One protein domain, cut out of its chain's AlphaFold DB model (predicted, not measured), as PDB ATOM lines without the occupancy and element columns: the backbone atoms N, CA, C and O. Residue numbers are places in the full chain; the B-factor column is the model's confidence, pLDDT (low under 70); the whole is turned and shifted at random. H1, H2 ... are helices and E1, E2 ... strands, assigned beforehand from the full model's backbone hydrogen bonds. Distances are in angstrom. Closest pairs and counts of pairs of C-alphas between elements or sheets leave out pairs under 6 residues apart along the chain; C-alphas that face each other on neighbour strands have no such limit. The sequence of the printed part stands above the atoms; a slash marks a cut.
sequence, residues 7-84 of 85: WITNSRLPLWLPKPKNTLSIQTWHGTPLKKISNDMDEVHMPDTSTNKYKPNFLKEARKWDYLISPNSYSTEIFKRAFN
ATOM      1  N   TRP A   7     155.940 123.895 307.719       98.38
ATOM      2  CA  TRP A   7     157.349 124.226 307.559       98.38
ATOM      3  C   TRP A   7     157.425 125.652 307.033       98.38
ATOM      4  O   TRP A   7     156.873 125.941 305.978       98.38
ATOM      5  N   ILE A   8     158.084 126.536 307.777       98.25
ATOM      6  CA  ILE A   8     158.295 127.930 307.383       98.25
ATOM      7  C   ILE A   8     159.796 128.115 307.241       98.25
ATOM      8  O   ILE A   8     160.530 127.971 308.221       98.25
ATOM      9  N   THR A   9     160.260 128.376 306.025       98.31
ATOM     10  CA  THR A   9     161.688 128.539 305.737       98.31
ATOM     11  C   THR A   9     161.918 129.719 304.807       98.31
ATOM     12  O   THR A   9     161.030 130.108 304.055       98.31
ATOM     13  N   ASN A  10     163.121 130.292 304.863       98.31
ATOM     14  CA  ASN A  10     163.568 131.363 303.965       98.31
ATOM     15  C   ASN A  10     164.607 130.881 302.936       98.31
ATOM     16  O   ASN A  10     165.134 131.664 302.148       98.31
ATOM     17  N   SER A  11     164.950 129.597 302.996       97.38
ATOM     18  CA  SER A  11     165.980 128.943 302.199       97.38
ATOM     19  C   SER A  11     165.531 127.527 301.847       97.38
ATOM     20  O   SER A  11     164.550 127.004 302.391       97.38
ATOM     21  N   ARG A  12     166.261 126.909 300.921       96.88
ATOM     22  CA  ARG A  12     165.990 125.554 300.435       96.88
ATOM     23  C   ARG A  12     166.204 124.523 301.535       96.88
ATOM     24  O   ARG A  12     167.178 124.604 302.284       96.88
ATOM     25  N   LEU A  13     165.348 123.507 301.568       96.88
ATOM     26  CA  LEU A  13     165.571 122.324 302.394       96.88
ATOM     27  C   LEU A  13     166.335 121.240 301.616       96.88
ATOM     28  O   LEU A  13     166.284 121.195 300.383       96.88
ATOM     29  N   PRO A  14     167.042 120.326 302.304       96.44
ATOM     30  CA  PRO A  14     167.756 119.251 301.630       96.44
ATOM     31  C   PRO A  14     166.830 118.364 300.787       96.44
ATOM     32  O   PRO A  14     165.705 118.037 301.170       96.44
ATOM     33  N   LEU A  15     167.318 117.908 299.630       96.06
ATOM     34  CA  LEU A  15     166.511 117.096 298.712       96.06
ATOM     35  C   LEU A  15     166.084 115.751 299.299       96.06
ATOM     36  O   LEU A  15     164.975 115.303 298.997       96.06
ATOM     37  N   TRP A  16     166.941 115.151 300.129       96.25
ATOM     38  CA  TRP A  16     166.708 113.864 300.787       96.25
ATOM     39  C   TRP A  16     165.572 113.909 301.809       96.25
ATOM     40  O   TRP A  16     165.068 112.861 302.191       96.25
ATOM     41  N   LEU A  17     165.148 115.099 302.237       95.50
ATOM     42  CA  LEU A  17     164.053 115.253 303.175       95.50
ATOM     43  C   LEU A  17     162.704 115.168 302.435       95.50
ATOM     44  O   LEU A  17     162.378 116.080 301.661       95.50
ATOM     45  N   PRO A  18     161.890 114.120 302.644       94.56
ATOM     46  CA  PRO A  18     160.558 114.057 302.058       94.56
ATOM     47  C   PRO A  18     159.620 115.034 302.773       94.56
ATOM     48  O   PRO A  18     159.627 115.109 304.001       94.56
ATOM     49  N   LYS A  19     158.782 115.754 302.016       96.25
ATOM     50  CA  LYS A  19     157.690 116.552 302.593       96.25
ATOM     51  C   LYS A  19     156.578 115.600 303.059       96.25
ATOM     52  O   LYS A  19     156.057 114.866 302.215       96.25
ATOM     53  N   PRO A  20     156.208 115.569 304.353       96.25
ATOM     54  CA  PRO A  20     155.074 114.776 304.812       96.25
ATOM     55  C   PRO A  20     153.781 115.237 304.130       96.25
ATOM     56  O   PRO A  20     153.595 116.426 303.884       96.25
ATOM     57  N   LYS A  21     152.869 114.301 303.842       93.25
ATOM     58  CA  LYS A  21     151.645 114.577 303.062       93.25
ATOM     59  C   LYS A  21     150.760 115.678 303.662       93.25
ATOM     60  O   LYS A  21     150.157 116.432 302.915       93.25
ATOM     61  N   ASN A  22     150.717 115.776 304.992       94.88
ATOM     62  CA  ASN A  22     149.850 116.706 305.725       94.88
ATOM     63  C   ASN A  22     150.610 117.937 306.251       94.88
ATOM     64  O   ASN A  22     150.181 118.561 307.221       94.88
ATOM     65  N   THR A  23     151.762 118.247 305.653       98.00
ATOM     66  CA  THR A  23     152.583 119.404 306.012       98.00
ATOM     67  C   THR A  23     152.530 120.443 304.904       98.00
ATOM     68  O   THR A  23     152.853 120.136 303.756       98.00
ATOM     69  N   LEU A  24     152.203 121.682 305.270       98.38
ATOM     70  CA  LEU A  24     152.297 122.835 304.382       98.38
ATOM     71  C   LEU A  24     153.689 123.461 304.469       98.38
ATOM     72  O   LEU A  24     154.157 123.813 305.550       98.38
ATOM     73  N   SER A  25     154.346 123.601 303.325       98.06
ATOM     74  CA  SER A  25     155.654 124.223 303.165       98.06
ATOM     75  C   SER A  25     155.487 125.649 302.648       98.06
ATOM     76  O   SER A  25     155.084 125.868 301.505       98.06
ATOM     77  N   ILE A  26     155.787 126.617 303.506       98.56
ATOM     78  CA  ILE A  26     155.706 128.050 303.239       98.56
ATOM     79  C   ILE A  26     157.132 128.568 303.078       98.56
ATOM     80  O   ILE A  26     157.904 128.625 304.039       98.56
ATOM     81  N   GLN A  27     157.476 128.945 301.851       98.56
ATOM     82  CA  GLN A  27     158.766 129.520 301.509       98.56
ATOM     83  C   GLN A  27     158.660 131.045 301.524       98.56
ATOM     84  O   GLN A  27     157.921 131.643 300.743       98.56
ATOM     85  N   THR A  28     159.417 131.700 302.397       98.56
ATOM     86  CA  THR A  28     159.485 133.166 302.430       98.56
ATOM     87  C   THR A  28     160.542 133.710 301.478       98.56
ATOM     88  O   THR A  28     160.534 134.899 301.172       98.56
ATOM     89  N   TRP A  29     161.470 132.851 301.041       98.19
ATOM     90  CA  TRP A  29     162.704 133.244 300.374       98.19
ATOM     91  C   TRP A  29     163.435 134.343 301.161       98.19
ATOM     92  O   TRP A  29     163.197 134.535 302.357       98.19
ATOM     93  N   HIS A  30     164.366 135.043 300.522       97.56
ATOM     94  CA  HIS A  30     165.250 135.991 301.201       97.56
ATOM     95  C   HIS A  30     165.510 137.260 300.379       97.56
ATOM     96  O   HIS A  30     166.602 137.820 300.414       97.56
ATOM     97  N   GLY A  31     164.485 137.735 299.666       96.31
ATOM     98  CA  GLY A  31     164.450 139.094 299.122       96.31
ATOM     99  C   GLY A  31     164.234 139.201 297.614       96.31
ATOM    100  O   GLY A  31     164.154 138.206 296.891       96.31
ATOM    101  N   THR A  32     164.128 140.452 297.163       98.31
ATOM    102  CA  THR A  32     163.989 140.822 295.750       98.31
ATOM    103  C   THR A  32     165.258 140.423 294.988       98.31
ATOM    104  O   THR A  32     166.347 140.891 295.335       98.31
ATOM    105  N   PRO A  33     165.163 139.575 293.953       97.50
ATOM    106  CA  PRO A  33     166.333 139.138 293.209       97.50
ATOM    107  C   PRO A  33     166.883 140.275 292.341       97.50
ATOM    108  O   PRO A  33     166.169 140.832 291.518       97.50
ATOM    109  N   LEU A  34     168.173 140.582 292.496       97.88
ATOM    110  CA  LEU A  34     168.914 141.436 291.555       97.88
ATOM    111  C   LEU A  34     169.682 140.604 290.513       97.88
ATOM    112  O   LEU A  34     169.774 140.975 289.348       97.88
ATOM    113  N   LYS A  35     170.251 139.466 290.932       97.62
ATOM    114  CA  LYS A  35     170.985 138.531 290.062       97.62
ATOM    115  C   LYS A  35     170.030 137.464 289.511       97.62
ATOM    116  O   LYS A  35     169.079 137.089 290.195       97.62
ATOM    117  N   LYS A  36     170.309 136.934 288.310       97.38
ATOM    118  CA  LYS A  36     169.603 135.752 287.777       97.38
ATOM    119  C   LYS A  36     169.834 134.553 288.706       97.38
ATOM    120  O   LYS A  36     170.964 134.323 289.138       97.38
ATOM    121  N   ILE A  37     168.784 133.788 288.994       96.94
ATOM    122  CA  ILE A  37     168.818 132.665 289.941       96.94
ATOM    123  C   ILE A  37     168.136 131.420 289.373       96.94
ATOM    124  O   ILE A  37     167.245 131.510 288.534       96.94
ATOM    125  N   SER A  38     168.535 130.248 289.878       95.50
ATOM    126  CA  SER A  38     167.924 128.956 289.542       95.50
ATOM    127  C   SER A  38     167.827 128.744 288.022       95.50
ATOM    128  O   SER A  38     168.853 128.704 287.341       95.50
ATOM    129  N   ASN A  39     166.617 128.612 287.478       96.62
ATOM    130  CA  ASN A  39     166.387 128.279 286.083       96.62
ATOM    131  C   ASN A  39     166.817 129.400 285.125       96.62
ATOM    132  O   ASN A  39     167.164 129.118 283.980       96.62
ATOM    133  N   ASP A  40     166.891 130.636 285.619       97.19
ATOM    134  CA  ASP A  40     167.314 131.798 284.841       97.19
ATOM    135  C   ASP A  40     168.830 131.896 284.660       97.19
ATOM    136  O   ASP A  40     169.292 132.702 283.859       97.19
ATOM    137  N   MET A  41     169.628 131.142 285.419       96.81
ATOM    138  CA  MET A  41     171.085 131.181 285.272       96.81
ATOM    139  C   MET A  41     171.491 130.582 283.927       96.81
ATOM    140  O   MET A  41     171.045 129.486 283.599       96.81
ATOM    141  N   ASP A  42     172.354 131.246 283.167       95.88
ATOM    142  CA  ASP A  42     172.797 130.716 281.872       95.88
ATOM    143  C   ASP A  42     173.715 129.493 282.088       95.88
ATOM    144  O   ASP A  42     173.481 128.420 281.530       95.88
ATOM    145  N   GLU A  43     174.670 129.608 283.020       94.62
ATOM    146  CA  GLU A  43     175.622 128.551 283.374       94.62
ATOM    147  C   GLU A  43     175.878 128.471 284.888       94.62
ATOM    148  O   GLU A  43     175.721 129.450 285.623       94.62
ATOM    149  N   VAL A  44     176.278 127.287 285.366       94.56
ATOM    150  CA  VAL A  44     176.634 127.019 286.766       94.56
ATOM    151  C   VAL A  44     178.003 126.341 286.822       94.56
ATOM    152  O   VAL A  44     178.128 125.169 286.473       94.56
ATOM    153  N   HIS A  45     178.997 127.070 287.337       93.12
ATOM    154  CA  HIS A  45     180.396 126.634 287.491       93.12
ATOM    155  C   HIS A  45     180.750 126.333 288.957       93.12
ATOM    156  O   HIS A  45     181.755 126.801 289.483       93.12
ATOM    157  N   MET A  46     179.871 125.615 289.659       93.62
ATOM    158  CA  MET A  46     180.076 125.244 291.065       93.62
ATOM    159  C   MET A  46     180.693 123.839 291.166       93.62
ATOM    160  O   MET A  46     180.304 122.973 290.380       93.62
ATOM    161  N   PRO A  47     181.581 123.574 292.142       93.81
ATOM    162  CA  PRO A  47     182.088 122.226 292.399       93.81
ATOM    163  C   PRO A  47     180.955 121.201 292.593       93.81
ATOM    164  O   PRO A  47     179.871 121.536 293.074       93.81
ATOM    165  N   ASP A  48     181.200 119.948 292.202       93.56
ATOM    166  CA  ASP A  48     180.312 118.784 292.407       93.56
ATOM    167  C   ASP A  48     178.928 118.830 291.718       93.56
ATOM    168  O   ASP A  48     178.062 117.954 291.906       93.56
ATOM    169  N   THR A  49     178.710 119.821 290.853       94.38
ATOM    170  CA  THR A  49     177.495 119.955 290.054       94.38
ATOM    171  C   THR A  49     177.775 120.543 288.672       94.38
ATOM    172  O   THR A  49     178.845 121.056 288.384       94.38
ATOM    173  N   SER A  50     176.782 120.456 287.795       95.88
ATOM    174  CA  SER A  50     176.746 121.135 286.500       95.88
ATOM    175  C   SER A  50     175.424 121.884 286.363       95.88
ATOM    176  O   SER A  50     174.493 121.623 287.132       95.88
ATOM    177  N   THR A  51     175.286 122.763 285.368       94.38
ATOM    178  CA  THR A  51     174.009 123.431 285.045       94.38
ATOM    179  C   THR A  51     172.858 122.424 284.915       94.38
ATOM    180  O   THR A  51     171.802 122.597 285.531       94.38
ATOM    181  N   ASN A  52     173.104 121.316 284.207       94.56
ATOM    182  CA  ASN A  52     172.126 120.255 283.939       94.56
ATOM    183  C   ASN A  52     171.741 119.442 285.183       94.56
ATOM    184  O   ASN A  52     170.708 118.784 285.187       94.56
ATOM    185  N   LYS A  53     172.544 119.489 286.251       95.88
ATOM    186  CA  LYS A  53     172.239 118.846 287.538       95.88
ATOM    187  C   LYS A  53     171.654 119.840 288.539       95.88
ATOM    188  O   LYS A  53     170.716 119.508 289.262       95.88
ATOM    189  N   TYR A  54     172.174 121.062 288.571       96.88
ATOM    190  CA  TYR A  54     171.782 122.101 289.517       96.88
ATOM    191  C   TYR A  54     170.338 122.551 289.298       96.88
ATOM    192  O   TYR A  54     169.552 122.519 290.246       96.88
ATOM    193  N   LYS A  55     169.964 122.913 288.060       96.81
ATOM    194  CA  LYS A  55     168.621 123.437 287.766       96.81
ATOM    195  C   LYS A  55     167.514 122.422 288.088       96.81
ATOM    196  O   LYS A  55     166.627 122.773 288.867       96.81
ATOM    197  N   PRO A  56     167.560 121.153 287.622       96.81
ATOM    198  CA  PRO A  56     166.511 120.188 287.958       96.81
ATOM    199  C   PRO A  56     166.424 119.892 289.456       96.81
ATOM    200  O   PRO A  56     165.329 119.728 289.988       96.81
ATOM    201  N   ASN A  57     167.560 119.870 290.159       96.94
ATOM    202  CA  ASN A  57     167.592 119.697 291.611       96.94
ATOM    203  C   ASN A  57     166.993 120.891 292.356       96.94
ATOM    204  O   ASN A  57     166.334 120.702 293.375       96.94
ATOM    205  N   PHE A  58     167.199 122.110 291.863       97.38
ATOM    206  CA  PHE A  58     166.546 123.292 292.410       97.38
ATOM    207  C   PHE A  58     165.030 123.195 292.221       97.38
ATOM    208  O   PHE A  58     164.291 123.273 293.197       97.38
ATOM    209  N   LEU A  59     164.568 122.911 290.999       97.38
ATOM    210  CA  LEU A  59     163.140 122.778 290.697       97.38
ATOM    211  C   LEU A  59     162.479 121.623 291.465       97.38
ATOM    212  O   LEU A  59     161.334 121.732 291.892       97.38
ATOM    213  N   LYS A  60     163.197 120.518 291.701       97.12
ATOM    214  CA  LYS A  60     162.716 119.408 292.537       97.12
ATOM    215  C   LYS A  60     162.455 119.838 293.982       97.12
ATOM    216  O   LYS A  60     161.566 119.287 294.626       97.12
ATOM    217  N   GLU A  61     163.242 120.776 294.499       97.31
ATOM    218  CA  GLU A  61     163.030 121.338 295.831       97.31
ATOM    219  C   GLU A  61     161.894 122.365 295.822       97.31
ATOM    220  O   GLU A  61     160.988 122.237 296.640       97.31
ATOM    221  N   ALA A  62     161.865 123.266 294.833       97.50
ATOM    222  CA  ALA A  62     160.816 124.275 294.682       97.50
ATOM    223  C   ALA A  62     159.406 123.670 294.573       97.50
ATOM    224  O   ALA A  62     158.469 124.154 295.197       97.50
ATOM    225  N   ARG A  63     159.261 122.528 293.884       96.94
ATOM    226  CA  ARG A  63     157.995 121.769 293.793       96.94
ATOM    227  C   ARG A  63     157.447 121.282 295.139       96.94
ATOM    228  O   ARG A  63     156.316 120.810 295.192       96.94
ATOM    229  N   LYS A  64     158.244 121.301 296.213       96.75
ATOM    230  CA  LYS A  64     157.769 120.942 297.557       96.75
ATOM    231  C   LYS A  64     157.046 122.105 298.236       96.75
ATOM    232  O   LYS A  64     156.320 121.849 299.195       96.75
ATOM    233  N   TRP A  65     157.270 123.343 297.804       98.12
ATOM    234  CA  TRP A  65     156.638 124.522 298.387       98.12
ATOM    235  C   TRP A  65     155.150 124.545 298.022       98.12
ATOM    236  O   TRP A  65     154.786 124.256 296.887       98.12
ATOM    237  N   ASP A  66     154.297 124.858 298.993       98.19
ATOM    238  CA  ASP A  66     152.864 125.096 298.771       98.19
ATOM    239  C   ASP A  66     152.584 126.591 298.589       98.19
ATOM    240  O   ASP A  66     151.679 126.969 297.856       98.19
ATOM    241  N   TYR A  67     153.386 127.441 299.239       98.50
ATOM    242  CA  TYR A  67     153.298 128.894 299.147       98.50
ATOM    243  C   TYR A  67     154.691 129.504 299.008       98.50
ATOM    244  O   TYR A  67     155.631 129.068 299.676       98.50
ATOM    245  N   LEU A  68     154.793 130.550 298.186       98.62
ATOM    246  CA  LEU A  68     155.986 131.375 298.035       98.62
ATOM    247  C   LEU A  68     155.615 132.846 298.235       98.62
ATOM    248  O   LEU A  68     154.759 133.377 297.528       98.62
ATOM    249  N   ILE A  69     156.268 133.510 299.187       98.44
ATOM    250  CA  ILE A  69     156.090 134.950 299.393       98.44
ATOM    251  C   ILE A  69     156.800 135.714 298.275       98.44
ATOM    252  O   ILE A  69     157.966 135.462 297.975       98.44
ATOM    253  N   SER A  70     156.101 136.691 297.697       98.38
ATOM    254  CA  SER A  70     156.673 137.633 296.739       98.38
ATOM    255  C   SER A  70     156.638 139.061 297.295       98.38
ATOM    256  O   SER A  70     155.570 139.515 297.707       98.38
ATOM    257  N   PRO A  71     157.768 139.790 297.304       98.00
ATOM    258  CA  PRO A  71     157.821 141.153 297.833       98.00
ATOM    259  C   PRO A  71     157.263 142.222 296.875       98.00
ATOM    260  O   PRO A  71     157.074 143.359 297.295       98.00
ATOM    261  N   ASN A  72     157.060 141.915 295.586       98.50
ATOM    262  CA  ASN A  72     156.547 142.847 294.567       98.50
ATOM    263  C   ASN A  72     156.226 142.112 293.250       98.50
ATOM    264  O   ASN A  72     156.674 140.987 293.032       98.50
ATOM    265  N   SER A  73     155.498 142.765 292.337       98.38
ATOM    266  CA  SER A  73     155.154 142.207 291.016       98.38
ATOM    267  C   SER A  73     156.383 141.825 290.183       98.38
ATOM    268  O   SER A  73     156.380 140.776 289.545       98.38
ATOM    269  N   TYR A  74     157.459 142.614 290.252       98.31
ATOM    270  CA  TYR A  74     158.736 142.306 289.602       98.31
ATOM    271  C   TYR A  74     159.298 140.946 290.047       98.31
ATOM    272  O   TYR A  74     159.668 140.114 289.218       98.31
ATOM    273  N   SER A  75     159.301 140.680 291.353       98.38
ATOM    274  CA  SER A  75     159.767 139.408 291.912       98.38
ATOM    275  C   SER A  75     158.822 138.265 291.569       98.38
ATOM    276  O   SER A  75     159.294 137.173 291.278       98.38
ATOM    277  N   THR A  76     157.508 138.513 291.534       98.44
ATOM    278  CA  THR A  76     156.510 137.508 291.137       98.44
ATOM    279  C   THR A  76     156.794 136.968 289.738       98.44
ATOM    280  O   THR A  76     156.828 135.753 289.549       98.44
ATOM    281  N   GLU A  77     157.060 137.843 288.766       98.31
ATOM    282  CA  GLU A  77     157.365 137.417 287.395       98.31
ATOM    283  C   GLU A  77     158.691 136.650 287.304       98.31
ATOM    284  O   GLU A  77     158.804 135.681 286.552       98.31
ATOM    285  N   ILE A  78     159.688 137.019 288.115       98.44
ATOM    286  CA  ILE A  78     160.949 136.273 288.200       98.44
ATOM    287  C   ILE A  78     160.737 134.903 288.844       98.44
ATOM    288  O   ILE A  78     161.228 133.908 288.320       98.44
ATOM    289  N   PHE A  79     160.002 134.809 289.948       98.38
ATOM    290  CA  PHE A  79     159.808 133.549 290.662       98.38
ATOM    291  C   PHE A  79     159.030 132.521 289.835       98.38
ATOM    292  O   PHE A  79     159.442 131.359 289.807       98.38
ATOM    293  N   LYS A  80     158.013 132.950 289.071       97.56
ATOM    294  CA  LYS A  80     157.287 132.078 288.129       97.56
ATOM    295  C   LYS A  80     158.231 131.356 287.165       97.56
ATOM    296  O   LYS A  80     158.147 130.142 287.019       97.56
ATOM    297  N   ARG A  81     159.178 132.065 286.539       97.38
ATOM    298  CA  ARG A  81     160.124 131.467 285.568       97.38
ATOM    299  C   ARG A  81     161.347 130.798 286.210       97.38
ATOM    300  O   ARG A  81     161.778 129.738 285.755       97.38
ATOM    301  N   ALA A  82     161.894 131.384 287.276       97.69
ATOM    302  CA  ALA A  82     163.123 130.923 287.922       97.69
ATOM    303  C   ALA A  82     162.902 129.660 288.765       97.69
ATOM    304  O   ALA A  82     163.793 128.806 288.850       97.69
ATOM    305  N   PHE A  83     161.731 129.544 289.397       97.69
ATOM    306  CA  PHE A  83     161.375 128.433 290.283       97.69
ATOM    307  C   PHE A  83     160.273 127.529 289.728       97.69
ATOM    308  O   PHE A  83     160.067 126.449 290.280       97.69
ATOM    309  N   ASN A  84     159.628 127.915 288.620       95.12
ATOM    310  CA  ASN A  84     158.506 127.187 288.028       95.12
ATOM    311  C   ASN A  84     157.380 126.948 289.052       95.12
ATOM    312  O   ASN A  84     156.930 125.808 289.225       95.12
TER     313      ASN A  84
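Overview. This is residues 7 to 84 of the 85 residues of a protein of Bacillus subtilis subsp. globigii (UniProt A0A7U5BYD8). This flat domain has little regular structure: long loops make most of it, with two helices, H1 and H2, steeply tilted to each other, and a small parallel strand pair, E1 and E2, near one end of its longest axis. Of 78 printed residues, 30 are in named elements, in the order E1, E2, H1, H2, a mixed class. It is compact, with a radius of gyration of the C-alphas of 12.9 A and spans of 36 by 32 by 17 A.

Along the chain. E1, residues 7 to 9, begins at C-alpha 7 (157.349, 124.226, 307.559). E2 is residues 24 to 27. H1, residues 51 to 62, is 16.4 A long; H2, residues 73 to 83, is 15.1 A long and ends at C-alpha 83 (161.375, 128.433, 290.283).

Arrangement. E1 and E2 are parallel at 5 degrees, with N 7 and O 24 2.8 A apart, within hydrogen-bond range. Residues 67 to 68 pair parallel with residues 26 to 27 of E2. H1, with residues 58 to 62 alone, only just touches H2, with 3 pairs of C-alphas within 8 A; the closest, Leu 59 and Phe 83, are 5.9 A apart. Their tilt is steep, 64 degrees, opposite ways. O i to N i+4 pairs are within range for 7 of 8 in H1 and 6 of 7 in H2. E1 is apart from both helices.

Size, cuts and confidence. The C-alphas of Asn 22 and His 45 are farthest apart, 36.9 A. The links E1 to E2 and E2 to H1 are long. The printed part has no cut, and no printed residue is under 70 in pLDDT.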